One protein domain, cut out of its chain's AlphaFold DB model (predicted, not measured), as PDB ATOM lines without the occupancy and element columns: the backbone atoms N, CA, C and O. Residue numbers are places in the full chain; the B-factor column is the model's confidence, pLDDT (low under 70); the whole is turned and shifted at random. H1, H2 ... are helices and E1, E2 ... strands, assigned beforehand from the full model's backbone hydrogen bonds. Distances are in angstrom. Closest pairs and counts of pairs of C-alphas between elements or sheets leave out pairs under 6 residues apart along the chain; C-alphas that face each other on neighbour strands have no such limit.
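Overview. This is residues 56 to 80 and 91 to 180 of the 180 residues of an uncharacterized protein of Oceanospirillaceae bacterium (UniProt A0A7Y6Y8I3). Picture a twisted sheet of four strands with the longest helix, H1, crossing one face; H5 packs on H1, and H6 follows E4 directly, set about perpendicular to H1. H2 and H3, with the loops that join them to H4, make a wide arc off the sheet, and H4 brings the backbone back beside E2. The printed part has 115 residues, with six named helices and four named strands in the order H1 H2 H3 H4 E1 H5 E2 E3 E4 H6. The sheet's order is E1 - E2 - E3 - E4, all antiparallel, and the class is mixed, helices and strands. The whole is compact, with a radius of gyration of the C-alphas of 13.7 A and spans of 39 by 34 by 19 A.

Along the chain. Start at C-alpha 144, (135.325, 102.268, 150.772), where E2 begins; it runs to residue 149 over 15.6 A. E3, residues 152 to 157, covers 16.1 A, and E4, residues 163 to 168, covers 13.9 A. E1 is residues 127 to 129. Find C-alpha 60 at (139.356, 110.478, 135.227); from there H1 runs 21.5 A to residue 75. H2 is residues 92 to 99, H3 residues 106 to 109, H4 residues 120 to 125 and H5 residues 132 to 138. H6, residues 169 to 178, runs 14.3 A and ends at (131.840, 125.528, 129.451).

Arrangement. E2, E3 and E4 form a meander, each strand the antiparallel neighbour of the one before, and E2 and E3 are a hairpin, as are E3 and E4. Look for N 147 and O 154 at 2.9 A, N 153 and O 167 at 2.8 A, and, between E1 and E2, N 129 and O 146 at 2.8 A. H1 is on one face, giving two layers, a helix over a sheet, at a height over the sheet of 9.3 A. It lies over E3 and E4 and only just runs across the strands, at 60.4 degrees to E3 on the local plane. With residues 62 to 69 H1 touches H5, the closest C-alphas being Glu 62 and Ile 137, 6.2 A apart. With residues 64 to 71 it touches H6, the C-alphas of Ala 67 and Leu 169 being closest at 5.9 A. H4 only grazes the sheet; its closest C-alpha pair with E2 is Glu 125 and Val 149, 7.1 A. H2 is close to H6 but not clearly touching, and H3 is apart from the four strands. Every O i to N i+4 pair is within hydrogen-bond range in H1, H2, H4 and H6, and 2 of 3 in H5; H3 is too short for one.

Size, cuts and confidence. The C-alphas of Gly 159 and Asn 180 are the two farthest apart, 40.5 A. Residues 81 to 90 are not printed, and C-alphas 80 and 91 stand 13.8 A apart across the cut. Of the links that are printed whole, none is long. Mean pLDDT of the printed part is 85.7; it is under 70 at residues 92 to 93, 97, 99 to 103 and 180.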
ATOM      1  N   ARG A  56     143.201 100.762 143.532       84.19
ATOM      2  CA  ARG A  56     143.129 101.245 142.156       84.19
ATOM      3  C   ARG A  56     142.461 102.612 142.157       84.19
ATOM      4  O   ARG A  56     141.283 102.732 142.483       84.19
ATOM      5  N   ALA A  57     143.227 103.632 141.777       87.00
ATOM      6  CA  ALA A  57     142.728 104.982 141.550       87.00
ATOM      7  C   ALA A  57     141.493 104.948 140.647       87.00
ATOM      8  O   ALA A  57     141.492 104.214 139.651       87.00
ATOM      9  N   LEU A  58     140.488 105.764 140.965       90.50
ATOM     10  CA  LEU A  58     139.456 106.052 139.978       90.50
ATOM     11  C   LEU A  58     140.114 106.743 138.786       90.50
ATOM     12  O   LEU A  58     140.886 107.689 138.955       90.50
ATOM     13  N   THR A  59     139.813 106.253 137.592       92.88
ATOM     14  CA  THR A  59     140.167 106.915 136.339       92.88
ATOM     15  C   THR A  59     139.442 108.251 136.233       92.88
ATOM     16  O   THR A  59     138.383 108.443 136.833       92.88
ATOM     17  N   ASP A  60     139.969 109.163 135.420       92.19
ATOM     18  CA  ASP A  60     139.356 110.478 135.227       92.19
ATOM     19  C   ASP A  60     137.890 110.373 134.775       92.19
ATOM     20  O   ASP A  60     137.060 111.163 135.209       92.19
ATOM     21  N   ASN A  61     137.547 109.373 133.957       93.81
ATOM     22  CA  ASN A  61     136.169 109.139 133.519       93.81
ATOM     23  C   ASN A  61     135.267 108.668 134.666       93.81
ATOM     24  O   ASN A  61     134.179 109.208 134.832       93.81
ATOM     25  N   GLU A  62     135.724 107.714 135.485       94.31
ATOM     26  CA  GLU A  62     134.960 107.235 136.647       94.31
ATOM     27  C   GLU A  62     134.741 108.372 137.666       94.31
ATOM     28  O   GLU A  62     133.649 108.523 138.210       94.31
ATOM     29  N   GLN A  63     135.753 109.220 137.895       94.69
ATOM     30  CA  GLN A  63     135.622 110.398 138.764       94.69
ATOM     31  C   GLN A  63     134.594 111.399 138.224       94.69
ATOM     32  O   GLN A  63     133.797 111.952 138.981       94.69
ATOM     33  N   GLN A  64     134.624 111.637 136.915       93.44
ATOM     34  CA  GLN A  64     133.696 112.531 136.233       93.44
ATOM     35  C   GLN A  64     132.256 112.023 136.294       93.44
ATOM     36  O   GLN A  64     131.353 112.803 136.578       93.44
ATOM     37  N   GLU A  65     132.051 110.729 136.066       93.38
ATOM     38  CA  GLU A  65     130.738 110.096 136.156       93.38
ATOM     39  C   GLU A  65     130.203 110.131 137.592       93.38
ATOM     40  O   GLU A  65     129.032 110.437 137.809       93.38
ATOM     41  N   LEU A  66     131.067 109.924 138.593       93.88
ATOM     42  CA  LEU A  66     130.680 110.046 140.000       93.88
ATOM     43  C   LEU A  66     130.235 111.464 140.341       93.88
ATOM     44  O   LEU A  66     129.203 111.651 140.984       93.88
ATOM     45  N   ALA A  67     130.992 112.462 139.888       93.50
ATOM     46  CA  ALA A  67     130.620 113.854 140.071       93.50
ATOM     47  C   ALA A  67     129.288 114.182 139.377       93.50
ATOM     48  O   ALA A  67     128.453 114.845 139.986       93.50
ATOM     49  N   ASP A  68     129.048 113.679 138.162       92.06
ATOM     50  CA  ASP A  68     127.781 113.872 137.445       92.06
ATOM     51  C   ASP A  68     126.597 113.269 138.197       92.06
ATOM     52  O   ASP A  68     125.592 113.950 138.396       92.06
ATOM     53  N   LEU A  69     126.720 112.023 138.665       91.94
ATOM     54  CA  LEU A  69     125.653 111.364 139.419       91.94
ATOM     55  C   LEU A  69     125.326 112.111 140.713       91.94
ATOM     56  O   LEU A  69     124.156 112.241 141.072       91.94
ATOM     57  N   VAL A  70     126.345 112.612 141.414       91.75
ATOM     58  CA  VAL A  70     126.140 113.396 142.637       91.75
ATOM     59  C   VAL A  70     125.528 114.761 142.316       91.75
ATOM     60  O   VAL A  70     124.614 115.184 143.019       91.75
ATOM     61  N   LEU A  71     125.968 115.439 141.253       89.12
ATOM     62  CA  LEU A  71     125.378 116.708 140.813       89.12
ATOM     63  C   LEU A  71     123.904 116.553 140.425       89.12
ATOM     64  O   LEU A  71     123.067 117.366 140.820       89.12
ATOM     65  N   GLU A  72     123.578 115.489 139.701       87.81
ATOM     66  CA  GLU A  72     122.213 115.193 139.285       87.81
ATOM     67  C   GLU A  72     121.330 114.864 140.491       87.81
ATOM     68  O   GLU A  72     120.259 115.447 140.647       87.81
ATOM     69  N   LYS A  73     121.794 113.983 141.383       86.81
ATOM     70  CA  LYS A  73     121.012 113.527 142.537       86.81
ATOM     71  C   LYS A  73     120.795 114.617 143.587       86.81
ATOM     72  O   LYS A  73     119.682 114.773 144.079       86.81
ATOM     73  N   GLU A  74     121.848 115.347 143.938       83.50
ATOM     74  CA  GLU A  74     121.828 116.301 145.055       83.50
ATOM     75  C   GLU A  74     121.363 117.697 144.634       83.50
ATOM     76  O   GLU A  74     120.804 118.444 145.438       83.50
ATOM     77  N   TYR A  75     121.604 118.075 143.375       80.69
ATOM     78  CA  TYR A  75     121.356 119.435 142.893       80.69
ATOM     79  C   TYR A  75     120.421 119.503 141.684       80.69
ATOM     80  O   TYR A  75     120.110 120.610 141.241       80.69
ATOM     81  N   GLY A  76     119.978 118.365 141.137       82.00
ATOM     82  CA  GLY A  76     119.171 118.331 139.914       82.00
ATOM     83  C   GLY A  76     119.920 118.878 138.697       82.00
ATOM     84  O   GLY A  76     119.291 119.350 137.752       82.00
ATOM     85  N   PHE A  77     121.256 118.883 138.740       81.75
ATOM     86  CA  PHE A  77     122.100 119.483 137.716       81.75
ATOM     87  C   PHE A  77     122.752 118.400 136.870       81.75
ATOM     88  O   PHE A  77     123.631 117.680 137.333       81.75
ATOM     89  N   SER A  78     122.330 118.306 135.615       81.12
ATOM     90  CA  SER A  78     122.855 117.357 134.643       81.12
ATOM     91  C   SER A  78     123.349 118.089 133.399       81.12
ATOM     92  O   SER A  78     122.890 119.185 133.069       81.12
ATOM     93  N   LYS A  79     124.244 117.448 132.643       75.31
ATOM     94  CA  LYS A  79     124.695 117.935 131.333       75.31
ATOM     95  C   LYS A  79     123.525 118.209 130.380       75.31
ATOM     96  O   LYS A  79     123.571 119.163 129.611       75.31
ATOM     97  N   ASN A  80     122.459 117.414 130.473       73.44
ATOM     98  CA  ASN A  80     121.298 117.513 129.587       73.44
ATOM     99  C   ASN A  80     120.255 118.539 130.055       73.44
ATOM    100  O   ASN A  80     119.389 118.924 129.275       73.44
ATOM    101  N   PRO A  91     124.103 125.622 139.687       71.69
ATOM    102  CA  PRO A  91     123.053 125.460 140.680       71.69
ATOM    103  C   PRO A  91     123.197 126.533 141.765       71.69
ATOM    104  O   PRO A  91     124.316 126.762 142.236       71.69
ATOM    105  N   PRO A  92     122.108 127.183 142.208       69.31
ATOM    106  CA  PRO A  92     122.187 128.365 143.069       69.31
ATOM    107  C   PRO A  92     122.921 128.099 144.393       69.31
ATOM    108  O   PRO A  92     123.476 129.020 144.990       69.31
ATOM    109  N   GLY A  93     122.949 126.841 144.850       68.50
ATOM    110  CA  GLY A  93     123.740 126.402 146.002       68.50
ATOM    111  C   GLY A  93     125.250 126.349 145.738       68.50
ATOM    112  O   GLY A  93     126.016 126.828 146.573       68.50
ATOM    113  N   LEU A  94     125.677 125.822 144.583       75.31
ATOM    114  CA  LEU A  94     127.085 125.801 144.160       75.31
ATOM    115  C   LEU A  94     127.574 127.207 143.815       75.31
ATOM    116  O   LEU A  94     128.656 127.598 144.241       75.31
ATOM    117  N   GLN A  95     126.749 127.991 143.118       74.56
ATOM    118  CA  GLN A  95     127.081 129.353 142.713       74.56
ATOM    119  C   GLN A  95     127.344 130.249 143.926       74.56
ATOM    120  O   GLN A  95     128.429 130.800 144.064       74.56
ATOM    121  N   LYS A  96     126.414 130.277 144.891       72.00
ATOM    122  CA  LYS A  96     126.590 131.032 146.143       72.00
ATOM    123  C   LYS A  96     127.780 130.563 146.971       72.00
ATOM    124  O   LYS A  96     128.307 131.350 147.756       72.00
ATOM    125  N   LYS A  97     128.158 129.285 146.875       68.94
ATOM    126  CA  LYS A  97     129.349 128.774 147.552       68.94
ATOM    127  C   LYS A  97     130.582 129.330 146.855       68.94
ATOM    128  O   LYS A  97     131.321 130.031 147.533       68.94
ATOM    129  N   LEU A  98     130.741 129.146 145.545       71.31
ATOM    130  CA  LEU A  98     131.840 129.723 144.758       71.31
ATOM    131  C   LEU A  98     131.977 131.243 144.944       71.31
ATOM    132  O   LEU A  98     133.071 131.716 145.243       71.31
ATOM    133  N   ASP A  99     130.865 131.982 144.916       65.38
ATOM    134  CA  ASP A  99     130.826 133.435 145.153       65.38
ATOM    135  C   ASP A  99     131.257 133.831 146.580       65.38
ATOM    136  O   ASP A  99     131.760 134.930 146.806       65.38
ATOM    137  N   ARG A 100     131.092 132.937 147.567       65.00
ATOM    138  CA  ARG A 100     131.545 133.119 148.962       65.00
ATOM    139  C   ARG A 100     133.003 132.674 149.172       65.00
ATOM    140  O   ARG A 100     133.470 132.619 150.305       65.00
ATOM    141  N   GLY A 101     133.719 132.323 148.106       58.03
ATOM    142  CA  GLY A 101     135.066 131.755 148.176       58.03
ATOM    143  C   GLY A 101     135.099 130.229 148.285       58.03
ATOM    144  O   GLY A 101     136.196 129.688 148.353       58.03
ATOM    145  N   GLY A 102     133.923 129.579 148.279       56.69
ATOM    146  CA  GLY A 102     133.553 128.254 147.734       56.69
ATOM    147  C   GLY A 102     134.225 126.998 148.207       56.69
ATOM    148  O   GLY A 102     133.605 125.943 148.219       56.69
ATOM    149  N   SER A 103     135.458 127.121 148.624       61.88
ATOM    150  CA  SER A 103     136.299 126.020 148.960       61.88
ATOM    151  C   SER A 103     136.228 125.797 150.460       61.88
ATOM    152  O   SER A 103     135.898 126.691 151.248       61.88
ATOM    153  N   LEU A 104     136.532 124.569 150.856       70.12
ATOM    154  CA  LEU A 104     136.725 124.184 152.248       70.12
ATOM    155  C   LEU A 104     137.536 125.251 153.006       70.12
ATOM    156  O   LEU A 104     138.369 125.925 152.398       70.12
ATOM    157  N   PRO A 105     137.372 125.393 154.332       73.12
ATOM    158  CA  PRO A 105     138.260 126.223 155.135       73.12
ATOM    159  C   PRO A 105     139.730 125.975 154.753       73.12
ATOM    160  O   PRO A 105     140.108 124.822 154.519       73.12
ATOM    161  N   PRO A 106     140.591 127.008 154.703       71.56
ATOM    162  CA  PRO A 106     141.952 126.883 154.167       71.56
ATOM    163  C   PRO A 106     142.794 125.815 154.889       71.56
ATOM    164  O   PRO A 106     143.710 125.236 154.306       71.56
ATOM    165  N   GLY A 107     142.472 125.518 156.154       74.94
ATOM    166  CA  GLY A 107     143.084 124.427 156.914       74.94
ATOM    167  C   GLY A 107     142.627 123.022 156.499       74.94
ATOM    168  O   GLY A 107     143.406 122.082 156.614       74.94
ATOM    169  N   TRP A 108     141.399 122.860 156.002       81.75
ATOM    170  CA  TRP A 108     140.861 121.575 155.539       81.75
ATOM    171  C   TRP A 108     141.297 121.253 154.113       81.75
ATOM    172  O   TRP A 108     141.632 120.106 153.838       81.75
ATOM    173  N   GLN A 109     141.406 122.257 153.237       80.81
ATOM    174  CA  GLN A 109     141.905 122.060 151.867       80.81
ATOM    175  C   GLN A 109     143.259 121.341 151.841       80.81
ATOM    176  O   GLN A 109     143.453 120.402 151.077       80.81
ATOM    177  N   LYS A 110     144.189 121.745 152.717       80.31
ATOM    178  CA  LYS A 110     145.529 121.144 152.793       80.31
ATOM    179  C   LYS A 110     145.523 119.714 153.330       80.31
ATOM    180  O   LYS A 110     146.444 118.971 153.018       80.31
ATOM    181  N   LYS A 111     144.529 119.348 154.142       82.62
ATOM    182  CA  LYS A 111     144.415 118.025 154.778       82.62
ATOM    183  C   LYS A 111     143.718 116.999 153.886       82.62
ATOM    184  O   LYS A 111     143.893 115.804 154.073       82.62
ATOM    185  N   LEU A 112     142.920 117.462 152.928       88.19
ATOM    186  CA  LEU A 112     142.170 116.608 152.016       88.19
ATOM    187  C   LEU A 112     142.989 116.314 150.760       88.19
ATOM    188  O   LEU A 112     142.728 116.847 149.684       88.19
ATOM    189  N   GLN A 113     144.006 115.470 150.930       89.62
ATOM    190  CA  GLN A 113     144.877 114.994 149.860       89.62
ATOM    191  C   GLN A 113     144.884 113.468 149.811       89.62
ATOM    192  O   GLN A 113     144.679 112.792 150.816       89.62
ATOM    193  N   ARG A 114     145.138 112.908 148.629       90.69
ATOM    194  CA  ARG A 114     145.273 111.460 148.458       90.69
ATOM    195  C   ARG A 114     146.403 110.908 149.332       90.69
ATOM    196  O   ARG A 114     147.495 111.462 149.354       90.69
ATOM    197  N   GLY A 115     146.143 109.783 149.988       89.31
ATOM    198  CA  GLY A 115     147.067 109.109 150.901       89.31
ATOM    199  C   GLY A 115     146.992 109.608 152.345       89.31
ATOM    200  O   GLY A 115     147.407 108.881 153.244       89.31
ATOM    201  N   GLU A 116     146.418 110.789 152.583       91.62
ATOM    202  CA  GLU A 116     146.196 111.311 153.932       91.62
ATOM    203  C   GLU A 116     145.008 110.624 154.608       91.62
ATOM    204  O   GLU A 116     144.132 110.050 153.960       91.62
ATOM    205  N   VAL A 117     144.965 110.684 155.936       92.50
ATOM    206  CA  VAL A 117     143.815 110.219 156.718       92.50
ATOM    207  C   VAL A 117     142.879 111.396 156.965       92.50
ATOM    208  O   VAL A 117     143.321 112.463 157.392       92.50
ATOM    209  N   VAL A 118     141.581 111.207 156.715       92.56
ATOM    210  CA  VAL A 118     140.568 112.229 156.996       92.56
ATOM    211  C   VAL A 118     140.598 112.580 158.483       92.56
ATOM    212  O   VAL A 118     140.476 111.721 159.356       92.56
ATOM    213  N   ASP A 119     140.754 113.874 158.763       91.62
ATOM    214  CA  ASP A 119     140.701 114.417 160.117       91.62
ATOM    215  C   ASP A 119     139.334 114.121 160.752       91.62
ATOM    216  O   ASP A 119     138.296 114.226 160.096       91.62
ATOM    217  N   ARG A 120     139.318 113.784 162.044       90.62
ATOM    218  CA  ARG A 120     138.092 113.445 162.777       90.62
ATOM    219  C   ARG A 120     137.031 114.535 162.658       90.62
ATOM    220  O   ARG A 120     135.859 114.204 162.533       90.62
ATOM    221  N   GLU A 121     137.422 115.806 162.703       89.38
ATOM    222  CA  GLU A 121     136.455 116.903 162.601       89.38
ATOM    223  C   GLU A 121     135.830 116.958 161.204       89.38
ATOM    224  O   GLU A 121     134.617 117.064 161.066       89.38
ATOM    225  N   VAL A 122     136.650 116.770 160.168       89.88
ATOM    226  CA  VAL A 122     136.172 116.716 158.783       89.88
ATOM    227  C   VAL A 122     135.246 115.523 158.574       89.88
ATOM    228  O   VAL A 122     134.211 115.673 157.942       89.88
ATOM    229  N   TYR A 123     135.579 114.361 159.138       91.12
ATOM    230  CA  TYR A 123     134.732 113.171 159.063       91.12
ATOM    231  C   TYR A 123     133.370 113.385 159.741       91.12
ATOM    232  O   TYR A 123     132.362 112.876 159.263       91.12
ATOM    233  N   ARG A 124     133.321 114.134 160.850       90.56
ATOM    234  CA  ARG A 124     132.070 114.422 161.576       90.56
ATOM    235  C   ARG A 124     131.154 115.387 160.833       90.56
ATOM    236  O   ARG A 124     129.942 115.242 160.930       90.56
ATOM    237  N   GLU A 125     131.734 116.346 160.124       88.88
ATOM    238  CA  GLU A 125     131.006 117.305 159.286       88.88
ATOM    239  C   GLU A 125     130.700 116.749 157.884       88.88
ATOM    240  O   GLU A 125     129.947 117.353 157.120       88.88
ATOM    241  N   ALA A 126     131.301 115.612 157.521       90.31
ATOM    242  CA  ALA A 126     131.089 114.976 156.235       90.31
ATOM    243  C   ALA A 126     129.701 114.338 156.140       90.31
ATOM    244  O   ALA A 126     129.221 113.667 157.054       90.31
ATOM    245  N   GLU A 127     129.095 114.473 154.969       92.19
ATOM    246  CA  GLU A 127     127.885 113.758 154.601       92.19
ATOM    247  C   GLU A 127     128.260 112.429 153.936       92.19
ATOM    248  O   GLU A 127     129.019 112.404 152.966       92.19
ATOM    249  N   LYS A 128     127.742 111.308 154.450       94.19
ATOM    250  CA  LYS A 128     127.963 109.994 153.834       94.19
ATOM    251  C   LYS A 128     127.084 109.848 152.597       94.19
ATOM    252  O   LYS A 128     125.860 109.914 152.690       94.19
ATOM    253  N   LEU A 129     127.714 109.618 151.451       93.50
ATOM    254  CA  LEU A 129     127.023 109.298 150.211       93.50
ATOM    255  C   LEU A 129     126.830 107.780 150.087       93.50
ATOM    256  O   LEU A 129     127.646 107.020 150.600       93.50
ATOM    257  N   PRO A 130     125.785 107.311 149.385       92.69
ATOM    258  CA  PRO A 130     125.568 105.882 149.196       92.69
ATOM    259  C   PRO A 130     126.658 105.233 148.335       92.69
ATOM    260  O   PRO A 130     126.913 105.682 147.215       92.69
ATOM    261  N   ASP A 131     127.199 104.104 148.792       88.75
ATOM    262  CA  ASP A 131     128.248 103.357 148.072       88.75
ATOM    263  C   ASP A 131     127.753 102.759 146.743       88.75
ATOM    264  O   ASP A 131     128.537 102.423 145.857       88.75
ATOM    265  N   GLU A 132     126.429 102.681 146.555       91.12
ATOM    266  CA  GLU A 132     125.812 102.296 145.281       91.12
ATOM    267  C   GLU A 132     126.247 103.204 144.121       91.12
ATOM    268  O   GLU A 132     126.371 102.731 142.991       91.12
ATOM    269  N   LEU A 133     126.544 104.480 144.396       91.75
ATOM    270  CA  LEU A 133     127.060 105.399 143.383       91.75
ATOM    271  C   LEU A 133     128.395 104.909 142.817       91.75
ATOM    272  O   LEU A 133     128.584 104.927 141.604       91.75
ATOM    273  N   LEU A 134     129.292 104.425 143.682       90.12
ATOM    274  CA  LEU A 134     130.568 103.859 143.257       90.12
ATOM    275  C   LEU A 134     130.350 102.548 142.496       90.12
ATOM    276  O   LEU A 134     130.875 102.390 141.394       90.12
ATOM    277  N   ARG A 135     129.530 101.644 143.054       90.75
ATOM    278  CA  ARG A 135     129.227 100.335 142.451       90.75
ATOM    279  C   ARG A 135     128.682 100.464 141.034       90.75
ATOM    280  O   ARG A 135     129.068  99.693 140.164       90.75
ATOM    281  N   ARG A 136     127.814 101.447 140.781       90.62
ATOM    282  CA  ARG A 136     127.239 101.693 139.452       90.62
ATOM    283  C   ARG A 136     128.294 102.071 138.406       90.62
ATOM    284  O   ARG A 136     128.116 101.734 137.241       90.62
ATOM    285  N   ILE A 137     129.357 102.755 138.818       90.44
ATOM    286  CA  ILE A 137     130.395 103.286 137.924       90.44
ATOM    287  C   ILE A 137     131.511 102.266 137.725       90.44
ATOM    288  O   ILE A 137     131.891 101.949 136.602       90.44
ATOM    289  N   THR A 138     132.060 101.752 138.824       88.56
ATOM    290  CA  THR A 138     133.231 100.869 138.775       88.56
ATOM    291  C   THR A 138     132.841  99.408 138.572       88.56
ATOM    292  O   THR A 138     133.679  98.607 138.152       88.56
ATOM    293  N   GLY A 139     131.597  99.040 138.902       86.44
ATOM    294  CA  GLY A 139     131.150  97.650 138.993       86.44
ATOM    295  C   GLY A 139     131.773  96.881 140.162       86.44
ATOM    296  O   GLY A 139     131.668  95.657 140.196       86.44
ATOM    297  N   ARG A 140     132.463  97.566 141.087       84.56
ATOM    298  CA  ARG A 140     133.220  96.948 142.187       84.56
ATOM    299  C   ARG A 140     132.544  97.201 143.522       84.56
ATOM    300  O   ARG A 140     132.064  98.306 143.767       84.56
ATOM    301  N   ASP A 141     132.566  96.189 144.380       82.62
ATOM    302  CA  ASP A 141     132.167  96.300 145.781       82.62
ATOM    303  C   ASP A 141     133.422  96.499 146.642       82.62
ATOM    304  O   ASP A 141     133.945  95.580 147.266       82.62
ATOM    305  N   ASP A 142     133.971  97.709 146.561       82.38
ATOM    306  CA  ASP A 142     135.137  98.118 147.338       82.38
ATOM    307  C   ASP A 142     134.670  98.485 148.776       82.38
ATOM    308  O   ASP A 142     133.697  99.235 148.890       82.38
ATOM    309  N   PRO A 143     135.332  98.057 149.879       87.38
ATOM    310  CA  PRO A 143     135.040  98.496 151.245       87.38
ATOM    311  C   PRO A 143     135.619  99.902 151.459       87.38
ATOM    312  O   PRO A 143     136.634 100.136 152.131       87.38
ATOM    313  N   VAL A 144     135.002 100.849 150.768       90.75
ATOM    314  CA  VAL A 144     135.325 102.268 150.772       90.75
ATOM    315  C   VAL A 144     134.055 103.043 151.066       90.75
ATOM    316  O   VAL A 144     132.976 102.679 150.616       90.75
ATOM    317  N   GLU A 145     134.199 104.146 151.784       92.88
ATOM    318  CA  GLU A 145     133.110 105.080 152.024       92.88
ATOM    319  C   GLU A 145     133.248 106.271 151.070       92.88
ATOM    320  O   GLU A 145     134.352 106.785 150.830       92.88
ATOM    321  N   LEU A 146     132.117 106.748 150.553       94.38
ATOM    322  CA  LEU A 146     132.044 108.035 149.872       94.38
ATOM    323  C   LEU A 146     131.619 109.118 150.864       94.38
ATOM    324  O   LEU A 146     130.507 109.111 151.386       94.38
ATOM    325  N   LEU A 147     132.506 110.079 151.105       94.38
ATOM    326  CA  LEU A 147     132.257 111.204 151.996       94.38
ATOM    327  C   LEU A 147     132.181 112.490 151.190       94.38
ATOM    328  O   LEU A 147     133.133 112.859 150.506       94.38
ATOM    329  N   ARG A 148     131.081 113.218 151.306       92.12
ATOM    330  CA  ARG A 148     130.970 114.562 150.763       92.12
ATOM    331  C   ARG A 148     131.308 115.584 151.836       92.12
ATOM    332  O   ARG A 148     130.672 115.647 152.882       92.12
ATOM    333  N   VAL A 149     132.281 116.436 151.540       89.81
ATOM    334  CA  VAL A 149     132.682 117.548 152.401       89.81
ATOM    335  C   VAL A 149     132.595 118.828 151.586       89.81
ATOM    336  O   VAL A 149     133.448 119.114 150.749       89.81
ATOM    337  N   GLY A 150     131.531 119.600 151.809       85.06
ATOM    338  CA  GLY A 150     131.268 120.804 151.025       85.06
ATOM    339  C   GLY A 150     131.027 120.482 149.548       85.06
ATOM    340  O   GLY A 150     130.017 119.860 149.210       85.06
ATOM    341  N   ASP A 151     131.933 120.947 148.690       85.19
ATOM    342  CA  ASP A 151     131.952 120.737 147.240       85.19
ATOM    343  C   ASP A 151     132.907 119.619 146.799       85.19
ATOM    344  O   ASP A 151     133.113 119.421 145.605       85.19
ATOM    345  N   ARG A 152     133.474 118.860 147.741       89.56
ATOM    346  CA  ARG A 152     134.361 117.739 147.433       89.56
ATOM    347  C   ARG A 152     133.746 116.411 147.802       89.56
ATOM    348  O   ARG A 152     133.102 116.285 148.839       89.56
ATOM    349  N   ILE A 153     134.014 115.414 146.973       93.19
ATOM    350  CA  ILE A 153     133.767 114.012 147.280       93.19
ATOM    351  C   ILE A 153     135.115 113.364 147.565       93.19
ATOM    352  O   ILE A 153     136.054 113.461 146.774       93.19
ATOM    353  N   LEU A 154     135.204 112.711 148.710       94.56
ATOM    354  CA  LEU A 154     136.340 111.925 149.142       94.56
ATOM    355  C   LEU A 154     135.948 110.460 149.037       94.56
ATOM    356  O   LEU A 154     134.939 110.044 149.606       94.56
ATOM    357  N   ARG A 155     136.765 109.673 148.346       94.44
ATOM    358  CA  ARG A 155     136.702 108.216 148.441       94.44
ATOM    359  C   ARG A 155     137.696 107.785 149.499       94.44
ATOM    360  O   ARG A 155     138.886 108.057 149.338       94.44
ATOM    361  N   VAL A 156     137.238 107.152 150.572       94.06
ATOM    362  CA  VAL A 156     138.095 106.781 151.704       94.06
ATOM    363  C   VAL A 156     137.985 105.303 152.022       94.06
ATOM    364  O   VAL A 156     136.938 104.707 151.818       94.06
ATOM    365  N   VAL A 157     139.042 104.697 152.554       92.19
ATOM    366  CA  VAL A 157     138.952 103.316 153.043       92.19
ATOM    367  C   VAL A 157     138.068 103.256 154.285       92.19
ATOM    368  O   VAL A 157     138.300 104.009 155.239       92.19
ATOM    369  N   GLU A 158     137.115 102.326 154.300       89.44
ATOM    370  CA  GLU A 158     136.221 102.106 155.434       89.44
ATOM    371  C   GLU A 158     137.008 101.795 156.721       89.44
ATOM    372  O   GLU A 158     138.043 101.120 156.715       89.44
ATOM    373  N   GLY A 159     136.572 102.372 157.845       86.75
ATOM    374  CA  GLY A 159     137.184 102.203 159.170       86.75
ATOM    375  C   GLY A 159     138.543 102.891 159.375       86.75
ATOM    376  O   GLY A 159     138.865 103.273 160.500       86.75
ATOM    377  N   ARG A 160     139.337 103.095 158.314       86.94
ATOM    378  CA  ARG A 160     140.648 103.771 158.374       86.94
ATOM    379  C   ARG A 160     140.582 105.254 158.031       86.94
ATOM    380  O   ARG A 160     141.420 106.013 158.508       86.94
ATOM    381  N   GLY A 161     139.642 105.660 157.179       90.50
ATOM    382  CA  GLY A 161     139.523 107.040 156.708       90.50
ATOM    383  C   GLY A 161     140.677 107.488 155.805       90.50
ATOM    384  O   GLY A 161     140.858 108.683 155.603       90.50
ATOM    385  N   THR A 162     141.486 106.564 155.274       93.25
ATOM    386  CA  THR A 162     142.560 106.897 154.324       93.25
ATOM    387  C   THR A 162     141.955 107.342 152.997       93.25
ATOM    388  O   THR A 162     141.214 106.577 152.387       93.25
ATOM    389  N   ILE A 163     142.294 108.543 152.536       94.06
ATOM    390  CA  ILE A 163     141.799 109.137 151.294       94.06
ATOM    391  C   ILE A 163     142.457 108.452 150.097       94.06
ATOM    392  O   ILE A 163     143.676 108.475 149.931       94.06
ATOM    393  N   LEU A 164     141.636 107.870 149.234       92.69
ATOM    394  CA  LEU A 164     142.052 107.242 147.984       92.69
ATOM    395  C   LEU A 164     141.974 108.222 146.817       92.69
ATOM    396  O   LEU A 164     142.912 108.294 146.026       92.69
ATOM    397  N   ASP A 165     140.894 108.998 146.730       92.69
ATOM    398  CA  ASP A 165     140.682 109.990 145.677       92.69
ATOM    399  C   ASP A 165     139.911 111.203 146.221       92.69
ATOM    400  O   ASP A 165     139.154 111.096 147.190       92.69
ATOM    401  N   VAL A 166     140.115 112.357 145.582       93.69
ATOM    402  CA  VAL A 166     139.462 113.634 145.900       93.69
ATOM    403  C   VAL A 166     138.886 114.197 144.609       93.69
ATOM    404  O   VAL A 166     139.621 114.375 143.641       93.69
ATOM    405  N   ILE A 167     137.588 114.478 144.598       93.44
ATOM    406  CA  ILE A 167     136.843 114.907 143.411       93.44
ATOM    407  C   ILE A 167     136.169 116.241 143.722       93.44
ATOM    408  O   ILE A 167     135.497 116.361 144.743       93.44
ATOM    409  N   ASP A 168     136.347 117.233 142.852       90.69
ATOM    410  CA  ASP A 168     135.797 118.582 143.015       90.69
ATOM    411  C   ASP A 168     134.522 118.754 142.166       90.69
ATOM    412  O   ASP A 168     134.543 118.656 140.934       90.69
ATOM    413  N   LEU A 169     133.386 118.960 142.839       88.94
ATOM    414  CA  LEU A 169     132.074 119.122 142.209       88.94
ATOM    415  C   LEU A 169     131.942 120.468 141.503       88.94
ATOM    416  O   LEU A 169     131.288 120.549 140.460       88.94
ATOM    417  N   SER A 170     132.546 121.515 142.066       85.50
ATOM    418  CA  SER A 170     132.505 122.867 141.517       85.50
ATOM    419  C   SER A 170     133.212 122.898 140.164       85.50
ATOM    420  O   SER A 170     132.626 123.332 139.169       85.50
ATOM    421  N   ASP A 171     134.421 122.336 140.107       87.06
ATOM    422  CA  ASP A 171     135.194 122.213 138.871       87.06
ATOM    423  C   ASP A 171     134.432 121.416 137.806       87.06
ATOM    424  O   ASP A 171     134.410 121.798 136.632       87.06
ATOM    425  N   ARG A 172     133.776 120.311 138.195       89.94
ATOM    426  CA  ARG A 172     132.971 119.517 137.256       89.94
ATOM    427  C   ARG A 172     131.796 120.319 136.708       89.94
ATOM    428  O   ARG A 172     131.591 120.330 135.493       89.94
ATOM    429  N   ALA A 173     131.045 120.990 137.575       86.19
ATOM    430  CA  ALA A 173     129.888 121.779 137.173       86.19
ATOM    431  C   ALA A 173     130.282 122.922 136.221       86.19
ATOM    432  O   ALA A 173     129.602 123.141 135.217       86.19
ATOM    433  N   ILE A 174     131.414 123.590 136.474       86.06
ATOM    434  CA  ILE A 174     131.965 124.621 135.582       86.06
ATOM    435  C   ILE A 174     132.292 124.026 134.207       86.06
ATOM    436  O   ILE A 174     131.838 124.562 133.197       86.06
ATOM    437  N   ARG A 175     132.984 122.879 134.140       87.19
ATOM    438  CA  ARG A 175     133.306 122.226 132.855       87.19
ATOM    439  C   ARG A 175     132.064 121.837 132.052       87.19
ATOM    440  O   ARG A 175     132.071 121.956 130.829       87.19
ATOM    441  N   ILE A 176     130.999 121.377 132.714       86.25
ATOM    442  CA  ILE A 176     129.722 121.065 132.048       86.25
ATOM    443  C   ILE A 176     129.138 122.324 131.399       86.25
ATOM    444  O   ILE A 176     128.689 122.268 130.256       86.25
ATOM    445  N   LEU A 177     129.175 123.458 132.104       83.19
ATOM    446  CA  LEU A 177     128.709 124.733 131.565       83.19
ATOM    447  C   LEU A 177     129.596 125.234 130.424       83.19
ATOM    448  O   LEU A 177     129.073 125.752 129.445       83.19
ATOM    449  N   GLU A 178     130.917 125.098 130.511       82.44
ATOM    450  CA  GLU A 178     131.840 125.528 129.451       82.44
ATOM    451  C   GLU A 178     131.707 124.696 128.170       82.44
ATOM    452  O   GLU A 178     131.840 125.243 127.079       82.44
ATOM    453  N   SER A 179     131.402 123.403 128.300       75.88
ATOM    454  CA  SER A 179     131.282 122.463 127.178       75.88
ATOM    455  C   SER A 179     129.999 122.611 126.342       75.88
ATOM    456  O   SER A 179     129.900 121.937 125.313       75.88
ATOM    457  N   ASN A 180     129.023 123.413 126.780       61.38
ATOM    458  CA  ASN A 180     127.732 123.625 126.103       61.38
ATOM    459  C   ASN A 180     127.677 124.967 125.363       61.38
ATOM    460  O   ASN A 180     126.860 125.109 124.435       61.38
TER     461      ASN A 180